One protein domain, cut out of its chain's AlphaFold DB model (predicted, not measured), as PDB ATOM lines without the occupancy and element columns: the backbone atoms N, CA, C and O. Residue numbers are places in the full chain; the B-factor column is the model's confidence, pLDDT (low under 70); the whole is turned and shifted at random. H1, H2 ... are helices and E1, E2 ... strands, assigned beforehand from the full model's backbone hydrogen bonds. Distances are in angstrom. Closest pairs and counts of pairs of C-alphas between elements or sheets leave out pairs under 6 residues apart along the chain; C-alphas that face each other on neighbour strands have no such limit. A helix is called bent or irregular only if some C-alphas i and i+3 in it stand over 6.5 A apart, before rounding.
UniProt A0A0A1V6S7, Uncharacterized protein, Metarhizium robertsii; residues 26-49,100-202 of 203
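This is residues 26 to 49 and 100 to 202 of the 203 residues of an uncharacterized protein of Metarhizium robertsii (UniProt A0A0A1V6S7). A strongly twisted wall of five parallel strands, E1 to E5, has helices H1, H2, H3 and H5 standing off one side, while H4 and H6 lie by the E5 edge and H6 runs outward. Residues 43 to 49 stick out free. The printed part has 127 residues, under half in named elements, with six helices and five strands in the order E1 E2 H1 E3 H2 H3 E4 H4 H5 E5 H6; the class is mixed. It is compact, with a radius of gyration of the C-alphas of 14.4 A and spans of 43 by 38 by 29 A.

The sheet runs E1 (27 to 29), E2 (103 to 105), E3 (123 to 128), E4 (150 to 155), E5 (178 to 182), with E1 and E5 as edge strands. Within hydrogen-bond range are N 28 and O 103, 2.8 A; N 125 and O 104, 2.8 A; N 154 and O 126, 2.8 A; and N 181 and O 153, 2.8 A. Residues 180 to 181 of E5 also pair antiparallel with residues 188 to 189. H1 (111 to 120), H2 (132 to 136), H3 (138 to 144) and H5 (165 to 168) are not on the sheet. H4 (159 to 162) is on it at a height of 8.2 A, on a local plane fitted to just 6 C-alphas. H6 (191 to 200) only just grazes it with residues 191 to 194. Three strand-helix-strand units, parallel neighbour strands with helices between, have right-handed crossovers: E2, H1, E3; E3, H2 H3, E4; E4, H4 H5, E5. H1 touches H3, closest C-alphas Ser 118 and Lys 144, 6.6 A, at a shallow tilt of 20 degrees, the same way. H4 touches H6, closest C-alphas Leu 159 and Ile 194, 6.7 A. H5 is close to but not clearly touching H6, closest C-alphas Trp 166 and Pro 191, 6.2 A. Every O i to N i+4 pair is within range in H2 and H6, but 1 of 6 in H1 and 0 of 3 in H3, where i+3 pairs number 5 of 7 and 4 of 4; H4 and H5 are too short for such a pair.

E1 begins at C-alpha 27 (181.731, 199.017, 124.004). E3 is 16.3 A long, E4 15.8 A and E5 13.4 A. H1 is 13.8 A long and irregular, with C-alphas 116 and 119 8.0 A apart. H6, 14.5 A long, ends at C-alpha 200 (175.421, 189.254, 155.870).

The C-alphas of His 116 and Lys 202 are the farthest apart, 44.1 A. Residues 50 to 99 are not printed; C-alphas 49 and 100 are 36.5 A apart across the cut. No link printed whole is long. Mean pLDDT of the printed part is 85.0; residues 31 to 49 and 201 to 202 are under 70.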
ATOM      1  N   ARG A  26     177.406 200.012 121.888       91.06
ATOM      2  CA  ARG A  26     178.586 199.145 121.877       91.06
ATOM      3  C   ARG A  26     179.614 199.591 122.905       91.06
ATOM      4  O   ARG A  26     179.574 200.717 123.395       91.06
ATOM      5  N   ILE A  27     180.551 198.698 123.205       91.62
ATOM      6  CA  ILE A  27     181.731 199.017 124.004       91.62
ATOM      7  C   ILE A  27     182.850 199.424 123.046       91.62
ATOM      8  O   ILE A  27     183.213 198.664 122.145       91.62
ATOM      9  N   VAL A  28     183.370 200.633 123.223       90.00
ATOM     10  CA  VAL A  28     184.501 201.166 122.468       90.00
ATOM     11  C   VAL A  28     185.733 201.089 123.351       90.00
ATOM     12  O   VAL A  28     185.932 201.910 124.243       90.00
ATOM     13  N   ASP A  29     186.554 200.084 123.076       85.81
ATOM     14  CA  ASP A  29     187.847 199.898 123.713       85.81
ATOM     15  C   ASP A  29     188.836 200.992 123.283       85.81
ATOM     16  O   ASP A  29     189.204 201.109 122.108       85.81
ATOM     17  N   VAL A  30     189.258 201.795 124.253       78.94
ATOM     18  CA  VAL A  30     190.239 202.869 124.097       78.94
ATOM     19  C   VAL A  30     191.605 202.492 124.698       78.94
ATOM     20  O   VAL A  30     192.496 203.332 124.750       78.94
ATOM     21  N   ARG A  31     191.843 201.223 125.080       66.00
ATOM     22  CA  ARG A  31     193.136 200.728 125.609       66.00
ATOM     23  C   ARG A  31     194.294 200.851 124.620       66.00
ATOM     24  O   ARG A  31     195.410 201.163 125.023       66.00
ATOM     25  N   ALA A  32     194.037 200.679 123.320       50.88
ATOM     26  CA  ALA A  32     195.048 200.733 122.247       50.88
ATOM     27  C   ALA A  32     195.680 202.131 122.027       50.88
ATOM     28  O   ALA A  32     196.394 202.358 121.045       50.88
ATOM     29  N   ILE A  33     195.358 203.090 122.897       50.34
ATOM     30  CA  ILE A  33     195.557 204.531 122.714       50.34
ATOM     31  C   ILE A  33     196.594 205.080 123.682       50.34
ATOM     32  O   ILE A  33     197.211 206.103 123.398       50.34
ATOM     33  N   SER A  34     196.830 204.393 124.798       42.69
ATOM     34  CA  SER A  34     197.826 204.827 125.755       42.69
ATOM     35  C   SER A  34     199.015 203.884 125.719       42.69
ATOM     36  O   SER A  34     198.993 202.812 126.310       42.69
ATOM     37  N   GLY A  35     200.107 204.315 125.086       42.56
ATOM     38  CA  GLY A  35     201.438 203.732 125.305       42.56
ATOM     39  C   GLY A  35     201.959 203.938 126.738       42.56
ATOM     40  O   GLY A  35     203.167 203.877 126.972       42.56
ATOM     41  N   SER A  36     201.075 204.245 127.692       40.38
ATOM     42  CA  SER A  36     201.402 204.379 129.097       40.38
ATOM     43  C   SER A  36     201.561 202.995 129.709       40.38
ATOM     44  O   SER A  36     200.834 202.039 129.442       40.38
ATOM     45  N   ARG A  37     202.624 202.888 130.497       43.47
ATOM     46  CA  ARG A  37     203.026 201.691 131.218       43.47
ATOM     47  C   ARG A  37     201.829 201.205 132.032       43.47
ATOM     48  O   ARG A  37     201.325 201.979 132.846       43.47
ATOM     49  N   LEU A  38     201.453 199.933 131.853       47.97
ATOM     50  CA  LEU A  38     200.662 199.203 132.846       47.97
ATOM     51  C   LEU A  38     201.167 199.591 134.246       47.97
ATOM     52  O   LEU A  38     202.386 199.774 134.407       47.97
ATOM     53  N   PRO A  39     200.283 199.751 135.245       43.34
ATOM     54  CA  PRO A  39     200.717 200.116 136.583       43.34
ATOM     55  C   PRO A  39     201.862 199.207 137.023       43.34
ATOM     56  O   PRO A  39     201.812 197.988 136.829       43.34
ATOM     57  N   ARG A  40     202.945 199.821 137.527       39.34
ATOM     58  CA  ARG A  40     204.165 199.145 138.007       39.34
ATOM     59  C   ARG A  40     203.808 198.306 139.244       39.34
ATOM     60  O   ARG A  40     204.077 198.708 140.365       39.34
ATOM     61  N   GLY A  41     203.159 197.176 138.998       40.19
ATOM     62  CA  GLY A  41     202.551 196.270 139.972       40.19
ATOM     63  C   GLY A  41     201.888 195.066 139.287       40.19
ATOM     64  O   GLY A  41     202.034 193.948 139.761       40.19
ATOM     65  N   PHE A  42     201.318 195.247 138.087       41.09
ATOM     66  CA  PHE A  42     200.677 194.164 137.318       41.09
ATOM     67  C   PHE A  42     201.648 193.218 136.591       41.09
ATOM     68  O   PHE A  42     201.227 192.216 136.021       41.09
ATOM     69  N   LEU A  43     202.961 193.477 136.631       39.50
ATOM     70  CA  LEU A  43     203.967 192.573 136.052       39.50
ATOM     71  C   LEU A  43     204.229 191.312 136.898       39.50
ATOM     72  O   LEU A  43     205.032 190.480 136.485       39.50
ATOM     73  N   TYR A  44     203.573 191.155 138.053       37.28
ATOM     74  CA  TYR A  44     203.760 189.994 138.933       37.28
ATOM     75  C   TYR A  44     202.567 189.026 138.984       37.28
ATOM     76  O   TYR A  44     202.686 187.991 139.632       37.28
ATOM     77  N   SER A  45     201.456 189.319 138.298       36.44
ATOM     78  CA  SER A  45     200.239 188.485 138.337       36.44
ATOM     79  C   SER A  45     199.671 188.117 136.963       36.44
ATOM     80  O   SER A  45     198.624 187.477 136.895       36.44
ATOM     81  N   ALA A  46     200.315 188.505 135.861       37.75
ATOM     82  CA  ALA A  46     199.910 187.986 134.562       37.75
ATOM     83  C   ALA A  46     200.302 186.504 134.498       37.75
ATOM     84  O   ALA A  46     201.491 186.180 134.420       37.75
ATOM     85  N   ASP A  47     199.308 185.617 134.566       36.00
ATOM     86  CA  ASP A  47     199.480 184.230 134.160       36.00
ATOM     87  C   ASP A  47     200.149 184.225 132.774       36.00
ATOM     88  O   ASP A  47     199.669 184.904 131.860       36.00
ATOM     89  N   PRO A  48     201.253 183.484 132.576       37.72
ATOM     90  CA  PRO A  48     201.987 183.464 131.309       37.72
ATOM     91  C   PRO A  48     201.175 182.904 130.123       37.72
ATOM     92  O   PRO A  48     201.682 182.887 129.002       37.72
ATOM     93  N   GLU A  49     199.934 182.461 130.354       36.62
ATOM     94  CA  GLU A  49     198.986 181.979 129.344       36.62
ATOM     95  C   GLU A  49     197.953 183.023 128.886       36.62
ATOM     96  O   GLU A  49     197.260 182.765 127.899       36.62
ATOM     97  N   ASP A 100     176.629 209.536 123.494       93.31
ATOM     98  CA  ASP A 100     175.377 209.301 124.219       93.31
ATOM     99  C   ASP A 100     175.006 207.814 124.318       93.31
ATOM    100  O   ASP A 100     174.176 207.436 125.143       93.31
ATOM    101  N   THR A 101     175.594 206.951 123.481       93.06
ATOM    102  CA  THR A 101     175.193 205.534 123.389       93.06
ATOM    103  C   THR A 101     176.353 204.582 123.641       93.06
ATOM    104  O   THR A 101     176.162 203.562 124.306       93.06
ATOM    105  N   ASP A 102     177.547 204.912 123.155       94.94
ATOM    106  CA  ASP A 102     178.744 204.096 123.323       94.94
ATOM    107  C   ASP A 102     179.209 204.096 124.786       94.94
ATOM    108  O   ASP A 102     179.246 205.132 125.450       94.94
ATOM    109  N   MET A 103     179.598 202.919 125.274       95.50
ATOM    110  CA  MET A 103     180.350 202.753 126.518       95.50
ATOM    111  C   MET A 103     181.837 202.845 126.191       95.50
ATOM    112  O   MET A 103     182.349 202.014 125.441       95.50
ATOM    113  N   ILE A 104     182.537 203.832 126.738       93.94
ATOM    114  CA  ILE A 104     183.980 203.986 126.531       93.94
ATOM    115  C   ILE A 104     184.705 203.118 127.554       93.94
ATOM    116  O   ILE A 104     184.491 203.299 128.744       93.94
ATOM    117  N   ASP A 105     185.545 202.186 127.109       92.88
ATOM    118  CA  ASP A 105     186.272 201.262 127.984       92.88
ATOM    119  C   ASP A 105     187.775 201.542 127.958       92.88
ATOM    120  O   ASP A 105     188.441 201.319 126.945       92.88
ATOM    121  N   ILE A 106     188.306 202.044 129.073       88.38
ATOM    122  CA  ILE A 106     189.741 202.330 129.235       88.38
ATOM    123  C   ILE A 106     190.544 201.128 129.723       88.38
ATOM    124  O   ILE A 106     191.775 201.196 129.782       88.38
ATOM    125  N   GLY A 107     189.886 200.023 130.076       88.31
ATOM    126  CA  GLY A 107     190.546 198.878 130.678       88.31
ATOM    127  C   GLY A 107     191.359 199.254 131.912       88.31
ATOM    128  O   GLY A 107     190.914 200.034 132.752       88.31
ATOM    129  N   LEU A 108     192.578 198.714 131.983       85.75
ATOM    130  CA  LEU A 108     193.577 199.017 133.016       85.75
ATOM    131  C   LEU A 108     194.314 200.351 132.779       85.75
ATOM    132  O   LEU A 108     195.179 200.720 133.570       85.75
ATOM    133  N   GLY A 109     194.033 201.058 131.678       81.94
ATOM    134  CA  GLY A 109     194.643 202.353 131.382       81.94
ATOM    135  C   GLY A 109     194.118 203.443 132.311       81.94
ATOM    136  O   GLY A 109     192.966 203.383 132.737       81.94
ATOM    137  N   TYR A 110     194.947 204.444 132.614       85.69
ATOM    138  CA  TYR A 110     194.591 205.488 133.574       85.69
ATOM    139  C   TYR A 110     193.529 206.466 133.056       85.69
ATOM    140  O   TYR A 110     193.481 206.769 131.859       85.69
ATOM    141  N   LEU A 111     192.742 207.049 133.964       89.75
ATOM    142  CA  LEU A 111     191.764 208.100 133.641       89.75
ATOM    143  C   LEU A 111     192.401 209.310 132.929       89.75
ATOM    144  O   LEU A 111     191.801 209.882 132.016       89.75
ATOM    145  N   GLU A 112     193.647 209.659 133.266       86.44
ATOM    146  CA  GLU A 112     194.392 210.761 132.630       86.44
ATOM    147  C   GLU A 112     194.531 210.645 131.113       86.44
ATOM    148  O   GLU A 112     194.578 211.650 130.399       86.44
ATOM    149  N   THR A 113     194.515 209.420 130.597       79.81
ATOM    150  CA  THR A 113     194.721 209.144 129.173       79.81
ATOM    151  C   THR A 113     193.584 209.682 128.301       79.81
ATOM    152  O   THR A 113     193.779 209.961 127.115       79.81
ATOM    153  N   ILE A 114     192.410 209.907 128.898       87.25
ATOM    154  CA  ILE A 114     191.193 210.363 128.220       87.25
ATOM    155  C   ILE A 114     190.677 211.714 128.740       87.25
ATOM    156  O   ILE A 114     189.571 212.122 128.388       87.25
ATOM    157  N   TYR A 115     191.473 212.481 129.498       89.25
ATOM    158  CA  TYR A 115     191.049 213.808 129.980       89.25
ATOM    159  C   TYR A 115     190.593 214.754 128.867       89.25
ATOM    160  O   TYR A 115     189.646 215.515 129.054       89.25
ATOM    161  N   HIS A 116     191.232 214.688 127.699       86.62
ATOM    162  CA  HIS A 116     190.926 215.541 126.550       86.62
ATOM    163  C   HIS A 116     189.502 215.348 125.987       86.62
ATOM    164  O   HIS A 116     189.019 216.225 125.274       86.62
ATOM    165  N   ILE A 117     188.826 214.241 126.319       90.94
ATOM    166  CA  ILE A 117     187.424 213.970 125.957       90.94
ATOM    167  C   ILE A 117     186.495 213.822 127.169       90.94
ATOM    168  O   ILE A 117     185.307 213.581 126.984       90.94
ATOM    169  N   SER A 118     187.002 213.982 128.394       92.69
ATOM    170  CA  SER A 118     186.284 213.715 129.653       92.69
ATOM    171  C   SER A 118     184.879 214.329 129.727       92.69
ATOM    172  O   SER A 118     183.919 213.640 130.062       92.69
ATOM    173  N   PHE A 119     184.729 215.596 129.330       95.50
ATOM    174  CA  PHE A 119     183.446 216.307 129.326       95.50
ATOM    175  C   PHE A 119     182.417 215.752 128.333       95.50
ATOM    176  O   PHE A 119     181.233 216.045 128.473       95.50
ATOM    177  N   ALA A 120     182.830 214.995 127.320       94.94
ATOM    178  CA  ALA A 120     181.910 214.412 126.349       94.94
ATOM    179  C   ALA A 120     181.418 213.020 126.773       94.94
ATOM    180  O   ALA A 120     180.387 212.568 126.288       94.94
ATOM    181  N   ILE A 121     182.122 212.336 127.679       95.62
ATOM    182  CA  ILE A 121     181.811 210.952 128.049       95.62
ATOM    183  C   ILE A 121     180.527 210.888 128.876       95.62
ATOM    184  O   ILE A 121     180.410 211.556 129.901       95.62
ATOM    185  N   ARG A 122     179.583 210.038 128.449       97.56
ATOM    186  CA  ARG A 122     178.361 209.720 129.208       97.56
ATOM    187  C   ARG A 122     178.402 208.363 129.892       97.56
ATOM    188  O   ARG A 122     177.723 208.183 130.895       97.56
ATOM    189  N   ARG A 123     179.155 207.405 129.358       98.12
ATOM    190  CA  ARG A 123     179.197 206.026 129.851       98.12
ATOM    191  C   ARG A 123     180.646 205.558 129.862       98.12
ATOM    192  O   ARG A 123     181.284 205.549 128.806       98.12
ATOM    193  N   LEU A 124     181.167 205.226 131.040       97.44
ATOM    194  CA  LEU A 124     182.573 204.877 131.232       97.44
ATOM    195  C   LEU A 124     182.716 203.494 131.868       97.44
ATOM    196  O   LEU A 124     182.106 203.198 132.893       97.44
ATOM    197  N   ARG A 125     183.572 202.666 131.274       97.19
ATOM    198  CA  ARG A 125     184.003 201.381 131.806       97.19
ATOM    199  C   ARG A 125     185.493 201.420 132.128       97.19
ATOM    200  O   ARG A 125     186.291 201.905 131.330       97.19
ATOM    201  N   LEU A 126     185.852 200.917 133.302       94.81
ATOM    202  CA  LEU A 126     187.222 200.880 133.811       94.81
ATOM    203  C   LEU A 126     187.490 199.548 134.513       94.81
ATOM    204  O   LEU A 126     186.575 198.951 135.068       94.81
ATOM    205  N   HIS A 127     188.732 199.073 134.470       94.00
ATOM    206  CA  HIS A 127     189.163 197.853 135.156       94.00
ATOM    207  C   HIS A 127     190.091 198.213 136.303       94.00
ATOM    208  O   HIS A 127     191.139 198.810 136.051       94.00
ATOM    209  N   ARG A 128     189.736 197.893 137.545       92.56
ATOM    210  CA  ARG A 128     190.519 198.333 138.703       92.56
ATOM    211  C   ARG A 128     190.555 197.299 139.814       92.56
ATOM    212  O   ARG A 128     189.604 196.557 140.035       92.56
ATOM    213  N   GLU A 129     191.669 197.340 140.530       92.31
ATOM    214  CA  GLU A 129     191.786 196.876 141.909       92.31
ATOM    215  C   GLU A 129     191.600 198.092 142.824       92.31
ATOM    216  O   GLU A 129     192.104 199.178 142.496       92.31
ATOM    217  N   ASN A 130     190.965 197.927 143.985       92.12
ATOM    218  CA  ASN A 130     190.893 198.948 145.031       92.12
ATOM    219  C   ASN A 130     192.222 199.052 145.811       92.12
ATOM    220  O   ASN A 130     192.295 198.965 147.035       92.12
ATOM    221  N   SER A 131     193.315 199.210 145.066       91.44
ATOM    222  CA  SER A 131     194.669 199.385 145.591       91.44
ATOM    223  C   SER A 131     194.841 200.736 146.295       91.44
ATOM    224  O   SER A 131     194.127 201.694 146.002       91.44
ATOM    225  N   GLU A 132     195.877 200.876 147.133       89.38
ATOM    226  CA  GLU A 132     196.224 202.172 147.745       89.38
ATOM    227  C   GLU A 132     196.411 203.285 146.701       89.38
ATOM    228  O   GLU A 132     196.029 204.433 146.926       89.38
ATOM    229  N   PHE A 133     196.983 202.957 145.538       88.94
ATOM    230  CA  PHE A 133     197.159 203.926 144.460       88.94
ATOM    231  C   PHE A 133     195.814 204.395 143.894       88.94
ATOM    232  O   PHE A 133     195.613 205.601 143.733       88.94
ATOM    233  N   TRP A 134     194.895 203.464 143.622       92.56
ATOM    234  CA  TRP A 134     193.541 203.810 143.193       92.56
ATOM    235  C   TRP A 134     192.857 204.677 144.247       92.56
ATOM    236  O   TRP A 134     192.473 205.807 143.946       92.56
ATOM    237  N   PHE A 135     192.799 204.185 145.485       92.75
ATOM    238  CA  PHE A 135     192.077 204.808 146.585       92.75
ATOM    239  C   PHE A 135     192.550 206.243 146.853       92.75
ATOM    240  O   PHE A 135     191.735 207.159 146.953       92.75
ATOM    241  N   TRP A 136     193.868 206.473 146.914       91.88
ATOM    242  CA  TRP A 136     194.422 207.778 147.291       91.88
ATOM    243  C   TRP A 136     194.712 208.724 146.125       91.88
ATOM    244  O   TRP A 136     194.859 209.933 146.360       91.88
ATOM    245  N   THR A 137     194.846 208.208 144.899       91.94
ATOM    246  CA  THR A 137     195.337 208.988 143.752       91.94
ATOM    247  C   THR A 137     194.354 209.003 142.597       91.94
ATOM    248  O   THR A 137     193.806 210.060 142.300       91.94
ATOM    249  N   GLU A 138     194.143 207.868 141.930       92.25
ATOM    250  CA  GLU A 138     193.404 207.855 140.664       92.25
ATOM    251  C   GLU A 138     191.896 208.073 140.850       92.25
ATOM    252  O   GLU A 138     191.278 208.740 140.025       92.25
ATOM    253  N   SER A 139     191.300 207.597 141.948       95.19
ATOM    254  CA  SER A 139     189.872 207.793 142.250       95.19
ATOM    255  C   SER A 139     189.459 209.274 142.250       95.19
ATOM    256  O   SER A 139     188.365 209.620 141.811       95.19
ATOM    257  N   LYS A 140     190.361 210.180 142.652       95.38
ATOM    258  CA  LYS A 140     190.137 211.638 142.643       95.38
ATOM    259  C   LYS A 140     189.937 212.194 141.237       95.38
ATOM    260  O   LYS A 140     189.314 213.238 141.063       95.38
ATOM    261  N   ASP A 141     190.442 211.504 140.221       94.94
ATOM    262  CA  ASP A 141     190.258 211.916 138.836       94.94
ATOM    263  C   ASP A 141     188.840 211.681 138.327       94.94
ATOM    264  O   ASP A 141     188.494 212.260 137.299       94.94
ATOM    265  N   LEU A 142     188.002 210.913 139.034       96.62
ATOM    266  CA  LEU A 142     186.581 210.766 138.704       96.62
ATOM    267  C   LEU A 142     185.869 212.129 138.643       96.62
ATOM    268  O   LEU A 142     185.024 212.336 137.774       96.62
ATOM    269  N   GLU A 143     186.301 213.106 139.448       96.00
ATOM    270  CA  GLU A 143     185.782 214.484 139.440       96.00
ATOM    271  C   GLU A 143     186.000 215.210 138.104       96.00
ATOM    272  O   GLU A 143     185.264 216.137 137.757       96.00
ATOM    273  N   LYS A 144     186.987 214.779 137.310       96.25
ATOM    274  CA  LYS A 144     187.256 215.335 135.975       96.25
ATOM    275  C   LYS A 144     186.270 214.831 134.922       96.25
ATOM    276  O   LYS A 144     186.310 215.315 133.794       96.25
ATOM    277  N   PHE A 145     185.373 213.908 135.271       97.38
ATOM    278  CA  PHE A 145     184.372 213.316 134.383       97.38
ATOM    279  C   PHE A 145     182.946 213.698 134.819       97.38
ATOM    280  O   PHE A 145     182.145 212.830 135.168       97.38
ATOM    281  N   PRO A 146     182.578 214.993 134.777       97.31
ATOM    282  CA  PRO A 146     181.338 215.486 135.383       97.31
ATOM    283  C   PRO A 146     180.059 215.040 134.658       97.31
ATOM    284  O   PRO A 146     178.967 215.215 135.183       97.31
ATOM    285  N   ASN A 147     180.178 214.513 133.438       97.62
ATOM    286  CA  ASN A 147     179.050 214.197 132.562       97.62
ATOM    287  C   ASN A 147     178.751 212.698 132.446       97.62
ATOM    288  O   ASN A 147     177.833 212.333 131.701       97.62
ATOM    289  N   VAL A 148     179.500 211.851 133.162       98.12
ATOM    290  CA  VAL A 148     179.315 210.400 133.127       98.12
ATOM    291  C   VAL A 148     178.061 210.034 133.915       98.12
ATOM    292  O   VAL A 148     177.968 210.214 135.122       98.12
ATOM    293  N   ALA A 149     177.077 209.514 133.195       97.69
ATOM    294  CA  ALA A 149     175.792 209.086 133.720       97.69
ATOM    295  C   ALA A 149     175.758 207.590 134.069       97.69
ATOM    296  O   ALA A 149     174.869 207.178 134.805       97.69
ATOM    297  N   GLU A 150     176.691 206.778 133.557       98.19
ATOM    298  CA  GLU A 150     176.825 205.351 133.886       98.19
ATOM    299  C   GLU A 150     178.299 204.966 134.034       98.19
ATOM    300  O   GLU A 150     179.103 205.233 133.136       98.19
ATOM    301  N   TYR A 151     178.623 204.279 135.130       98.31
ATOM    302  CA  TYR A 151     179.935 203.684 135.370       98.31
ATOM    303  C   TYR A 151     179.835 202.159 135.433       98.31
ATOM    304  O   TYR A 151     178.952 201.600 136.085       98.31
ATOM    305  N   GLN A 152     180.782 201.481 134.790       98.19
ATOM    306  CA  GLN A 152     181.005 200.045 134.943       98.19
ATOM    307  C   GLN A 152     182.442 199.796 135.393       98.19
ATOM    308  O   GLN A 152     183.390 200.056 134.655       98.19
ATOM    309  N   VAL A 153     182.607 199.278 136.600       97.69
ATOM    310  CA  VAL A 153     183.908 198.946 137.169       97.69
ATOM    311  C   VAL A 153     184.086 197.441 137.098       97.69
ATOM    312  O   VAL A 153     183.384 196.696 137.771       97.69
ATOM    313  N   VAL A 154     185.006 196.976 136.262       97.00
ATOM    314  CA  VAL A 154     185.443 195.582 136.294       97.00
ATOM    315  C   VAL A 154     186.417 195.439 137.454       97.00
ATOM    316  O   VAL A 154     187.496 196.033 137.418       97.00
ATOM    317  N   VAL A 155     186.013 194.697 138.481       94.81
ATOM    318  CA  VAL A 155     186.792 194.519 139.706       94.81
ATOM    319  C   VAL A 155     187.761 193.354 139.530       94.81
ATOM    320  O   VAL A 155     187.383 192.250 139.127       94.81
ATOM    321  N   GLU A 156     189.034 193.631 139.773       91.56
ATOM    322  CA  GLU A 156     190.148 192.700 139.563       91.56
ATOM    323  C   GLU A 156     190.509 191.946 140.866       91.56
ATOM    324  O   GLU A 156     191.009 190.821 140.825       91.56
ATOM    325  N   ASP A 157     190.172 192.526 142.020       91.81
ATOM    326  CA  ASP A 157     190.526 192.112 143.385       91.81
ATOM    327  C   ASP A 157     189.339 191.590 144.218       91.81
ATOM    328  O   ASP A 157     189.433 191.509 145.443       91.81
ATOM    329  N   GLY A 158     188.241 191.219 143.555       92.19
ATOM    330  CA  GLY A 158     187.016 190.719 144.189       92.19
ATOM    331  C   GLY A 158     186.041 191.828 144.591       92.19
ATOM    332  O   GLY A 158     186.429 192.963 144.865       92.19
ATOM    333  N   LEU A 159     184.744 191.510 144.599       93.62
ATOM    334  CA  LEU A 159     183.673 192.469 144.914       93.62
ATOM    335  C   LEU A 159     183.743 192.982 146.360       93.62
ATOM    336  O   LEU A 159     183.377 194.124 146.621       93.62
ATOM    337  N   GLU A 160     184.246 192.170 147.288       92.25
ATOM    338  CA  GLU A 160     184.413 192.509 148.704       92.25
ATOM    339  C   GLU A 160     185.340 193.708 148.930       92.25
ATOM    340  O   GLU A 160     185.122 194.501 149.848       92.25
ATOM    341  N   SER A 161     186.339 193.880 148.060       92.88
ATOM    342  CA  SER A 161     187.306 194.977 148.125       92.88
ATOM    343  C   SER A 161     186.678 196.327 147.769       92.88
ATOM    344  O   SER A 161     187.281 197.366 148.017       92.88
ATOM    345  N   TRP A 162     185.461 196.330 147.219       94.88
ATOM    346  CA  TRP A 162     184.727 197.518 146.776       94.88
ATOM    347  C   TRP A 162     183.552 197.883 147.694       94.88
ATOM    348  O   TRP A 162     182.701 198.691 147.316       94.88
ATOM    349  N   CYS A 163     183.512 197.322 148.908       92.69
ATOM    350  CA  CYS A 163     182.614 197.776 149.971       92.69
ATOM    351  C   CYS A 163     182.777 199.287 150.199       92.69
ATOM    352  O   CYS A 163     183.894 199.804 150.147       92.69
ATOM    353  N   ASP A 164     181.664 199.991 150.412       92.56
ATOM    354  CA  ASP A 164     181.612 201.443 150.652       92.56
ATOM    355  C   ASP A 164     182.143 202.327 149.505       92.56
ATOM    356  O   ASP A 164     182.175 203.552 149.618       92.56
ATOM    357  N   ALA A 165     182.472 201.752 148.341       93.62
ATOM    358  CA  ALA A 165     183.013 202.498 147.202       93.62
ATOM    359  C   ALA A 165     182.091 203.628 146.711       93.62
ATOM    360  O   ALA A 165     182.562 204.583 146.095       93.62
ATOM    361  N   TRP A 166     180.780 203.528 146.948       95.69
ATOM    362  CA  TRP A 166     179.838 204.609 146.648       95.69
ATOM    363  C   TRP A 166     180.081 205.855 147.507       95.69
ATOM    364  O   TRP A 166     180.005 206.965 146.990       95.69
ATOM    365  N   ASP A 167     180.368 205.665 148.793       94.81
ATOM    366  CA  ASP A 167     180.529 206.751 149.758       94.81
ATOM    367  C   ASP A 167     181.971 207.296 149.773       94.81
ATOM    368  O   ASP A 167     182.185 208.467 150.085       94.81
ATOM    369  N   GLU A 168     182.953 206.478 149.378       94.19
ATOM    370  CA  GLU A 168     184.382 206.833 149.374       94.19
ATOM    371  C   GLU A 168     184.843 207.614 148.127       94.19
ATOM    372  O   GLU A 168     185.863 208.308 148.173       94.19
ATOM    373  N   PHE A 169     184.128 207.528 146.997       95.56
ATOM    374  CA  PHE A 169     184.585 208.104 145.723       95.56
ATOM    375  C   PHE A 169     183.584 209.079 145.082       95.56
ATOM    376  O   PHE A 169     182.368 208.919 145.160       95.56
ATOM    377  N   SER A 170     184.114 210.074 144.362       94.50
ATOM    378  CA  SER A 170     183.347 211.150 143.715       94.50
ATOM    379  C   SER A 170     182.707 210.723 142.381       94.50
ATOM    380  O   SER A 170     183.043 211.251 141.318       94.50
ATOM    381  N   TRP A 171     181.785 209.760 142.410       96.81
ATOM    382  CA  TRP A 171     181.028 209.348 141.223       96.81
ATOM    383  C   TRP A 171     180.096 210.468 140.743       96.81
ATOM    384  O   TRP A 171     179.305 211.008 141.513       96.81
ATOM    385  N   SER A 172     180.137 210.802 139.452       96.94
ATOM    386  CA  SER A 172     179.252 211.822 138.863       96.94
ATOM    387  C   SER A 172     177.855 211.299 138.488       96.94
ATOM    388  O   SER A 172     176.986 212.084 138.105       96.94
ATOM    389  N   CYS A 173     177.621 209.990 138.611       96.94
ATOM    390  CA  CYS A 173     176.366 209.332 138.257       96.94
ATOM    391  C   CYS A 173     175.441 209.104 139.462       96.94
ATOM    392  O   CYS A 173     175.832 209.231 140.618       96.94
ATOM    393  N   GLU A 174     174.203 208.677 139.199       96.19
ATOM    394  CA  GLU A 174     173.321 208.143 140.244       96.19
ATOM    395  C   GLU A 174     173.803 206.759 140.720       96.19
ATOM    396  O   GLU A 174     174.314 205.978 139.917       96.19
ATOM    397  N   LYS A 175     173.557 206.404 141.992       95.94
ATOM    398  CA  LYS A 175     173.995 205.129 142.605       95.94
ATOM    399  C   LYS A 175     173.621 203.893 141.783       95.94
ATOM    400  O   LYS A 175     174.462 203.045 141.514       95.94
ATOM    401  N   LYS A 176     172.384 203.842 141.281       95.25
ATOM    402  CA  LYS A 176     171.863 202.746 140.437       95.25
ATOM    403  C   LYS A 176     172.566 202.589 139.078       95.25
ATOM    404  O   LYS A 176     172.354 201.598 138.384       95.25
ATOM    405  N   ALA A 177     173.305 203.610 138.643       97.19
ATOM    406  CA  ALA A 177     174.019 203.628 137.372       97.19
ATOM    407  C   ALA A 177     175.512 203.288 137.529       97.19
ATOM    408  O   ALA A 177     176.223 203.218 136.527       97.19
ATOM    409  N   LEU A 178     175.969 203.044 138.761       98.12
ATOM    410  CA  LEU A 178     177.260 202.445 139.063       98.12
ATOM    411  C   LEU A 178     177.093 200.927 139.176       98.12
ATOM    412  O   LEU A 178     176.228 200.440 139.902       98.12
ATOM    413  N   LYS A 179     177.912 200.176 138.440       98.25
ATOM    414  CA  LYS A 179     177.914 198.710 138.461       98.25
ATOM    415  C   LYS A 179     179.324 198.189 138.647       98.25
ATOM    416  O   LYS A 179     180.230 198.618 137.935       98.25
ATOM    417  N   PHE A 180     179.473 197.209 139.520       98.12
ATOM    418  CA  PHE A 180     180.696 196.445 139.701       98.12
ATOM    419  C   PHE A 180     180.546 195.086 139.029       98.12
ATOM    420  O   PHE A 180     179.505 194.445 139.148       98.12
ATOM    421  N   ILE A 181     181.562 194.671 138.280       97.94
ATOM    422  CA  ILE A 181     181.576 193.435 137.501       97.94
ATOM    423  C   ILE A 181     182.785 192.627 137.948       97.94
ATOM    424  O   ILE A 181     183.916 192.996 137.643       97.94
ATOM    425  N   ASP A 182     182.563 191.523 138.648       95.31
ATOM    426  CA  ASP A 182     183.639 190.619 139.041       95.31
ATOM    427  C   ASP A 182     184.304 190.013 137.805       95.31
ATOM    428  O   ASP A 182     183.645 189.375 136.979       95.31
ATOM    429  N   LYS A 183     185.618 190.206 137.650       93.12
ATOM    430  CA  LYS A 183     186.335 189.707 136.470       93.12
ATOM    431  C   LYS A 183     186.307 188.183 136.353       93.12
ATOM    432  O   LYS A 183     186.277 187.668 135.236       93.12
ATOM    433  N   LYS A 184     186.355 187.462 137.475       91.00
ATOM    434  CA  LYS A 184     186.498 185.997 137.495       91.00
ATOM    435  C   LYS A 184     185.173 185.300 137.214       91.00
ATOM    436  O   LYS A 184     185.131 184.315 136.483       91.00
ATOM    437  N   THR A 185     184.098 185.803 137.802       93.06
ATOM    438  CA  THR A 185     182.767 185.189 137.771       93.06
ATOM    439  C   THR A 185     181.831 185.863 136.771       93.06
ATOM    440  O   THR A 185     180.842 185.261 136.359       93.06
ATOM    441  N   GLY A 186     182.122 187.104 136.368       93.69
ATOM    442  CA  GLY A 186     181.225 187.937 135.569       93.69
ATOM    443  C   GLY A 186     180.006 188.438 136.346       93.69
ATOM    444  O   GLY A 186     179.092 189.000 135.738       93.69
ATOM    445  N   GLN A 187     179.958 188.216 137.664       95.88
ATOM    446  CA  GLN A 187     178.861 188.662 138.512       95.88
ATOM    447  C   GLN A 187     178.782 190.186 138.511       95.88
ATOM    448  O   GLN A 187     179.794 190.865 138.652       95.88
ATOM    449  N   ILE A 188     177.567 190.715 138.364       97.00
ATOM    450  CA  ILE A 188     177.306 192.152 138.384       97.00
ATOM    451  C   ILE A 188     176.574 192.491 139.676       97.00
ATOM    452  O   ILE A 188     175.552 191.866 139.966       97.00
ATOM    453  N   MET A 189     177.075 193.483 140.407       96.81
ATOM    454  CA  MET A 189     176.424 194.040 141.590       96.81
ATOM    455  C   MET A 189     176.354 195.565 141.517       96.81
ATOM    456  O   MET A 189     177.240 196.218 140.961       96.81
ATOM    457  N   ASP A 190     175.289 196.131 142.073       96.44
ATOM    458  CA  ASP A 190     175.242 197.548 142.434       96.44
ATOM    459  C   ASP A 190     175.903 197.782 143.815       96.44
ATOM    460  O   ASP A 190     176.241 196.817 144.510       96.44
ATOM    461  N   PRO A 191     176.146 199.040 144.225       95.75
ATOM    462  CA  PRO A 191     176.853 199.298 145.477       95.75
ATOM    463  C   PRO A 191     176.077 198.860 146.731       95.75
ATOM    464  O   PRO A 191     176.699 198.526 147.733       95.75
ATOM    465  N   ASP A 192     174.739 198.850 146.691       95.25
ATOM    466  CA  ASP A 192     173.925 198.402 147.829       95.25
ATOM    467  C   ASP A 192     174.066 196.883 148.015       95.25
ATOM    468  O   ASP A 192     174.296 196.407 149.124       95.25
ATOM    469  N   GLN A 193     174.048 196.126 146.914       95.00
ATOM    470  CA  GLN A 193     174.242 194.674 146.922       95.00
ATOM    471  C   GLN A 193     175.614 194.248 147.465       95.00
ATOM    472  O   GLN A 193     175.701 193.234 148.161       95.00
ATOM    473  N   ILE A 194     176.679 195.002 147.166       93.75
ATOM    474  CA  ILE A 194     178.015 194.736 147.728       93.75
ATOM    475  C   ILE A 194     178.007 194.944 149.243       93.75
ATOM    476  O   ILE A 194     178.515 194.097 149.980       93.75
ATOM    477  N   ASN A 195     177.411 196.037 149.718       92.06
ATOM    478  CA  ASN A 195     177.357 196.331 151.148       92.06
ATOM    479  C   ASN A 195     176.519 195.284 151.905       92.06
ATOM    480  O   ASN A 195     176.982 194.750 152.915       92.06
ATOM    481  N   ASP A 196     175.359 194.890 151.371       92.50
ATOM    482  CA  ASP A 196     174.514 193.830 151.942       92.50
ATOM    483  C   ASP A 196     175.260 192.486 152.043       92.50
ATOM    484  O   ASP A 196     175.154 191.772 153.048       92.50
ATOM    485  N   MET A 197     176.054 192.137 151.022       89.88
ATOM    486  CA  MET A 197     176.891 190.932 151.024       89.88
ATOM    487  C   MET A 197     177.892 190.944 152.189       89.88
ATOM    488  O   MET A 197     178.099 189.917 152.842       89.88
ATOM    489  N   MET A 198     178.488 192.102 152.477       85.62
ATOM    490  CA  MET A 198     179.475 192.264 153.546       85.62
ATOM    491  C   MET A 198     178.850 192.337 154.943       85.62
ATOM    492  O   MET A 198     179.484 191.930 155.920       85.62
ATOM    493  N   GLU A 199     177.614 192.820 155.066       81.75
ATOM    494  CA  GLU A 199     176.869 192.796 156.328       81.75
ATOM    495  C   GLU A 199     176.370 191.388 156.676       81.75
ATOM    496  O   GLU A 199     176.517 190.949 157.818       81.75
ATOM    497  N   GLY A 200     175.870 190.638 155.689       70.25
ATOM    498  CA  GLY A 200     175.421 189.254 155.870       70.25
ATOM    499  C   GLY A 200     176.540 188.267 156.219       70.25
ATOM    500  O   GLY A 200     176.279 187.251 156.858       70.25
ATOM    501  N   ALA A 201     177.792 188.574 155.862       63.84
ATOM    502  CA  ALA A 201     178.966 187.763 156.193       63.84
ATOM    503  C   ALA A 201     179.454 187.917 157.653       63.84
ATOM    504  O   ALA A 201     180.384 187.223 158.065       63.84
ATOM    505  N   LYS A 202     178.861 188.827 158.444       57.84
ATOM    506  CA  LYS A 202     179.241 189.093 159.849       57.84
ATOM    507  C   LYS A 202     178.469 188.244 160.879       57.84
ATOM    508  O   LYS A 202     178.575 188.511 162.080       57.84
TER     509      LYS A 202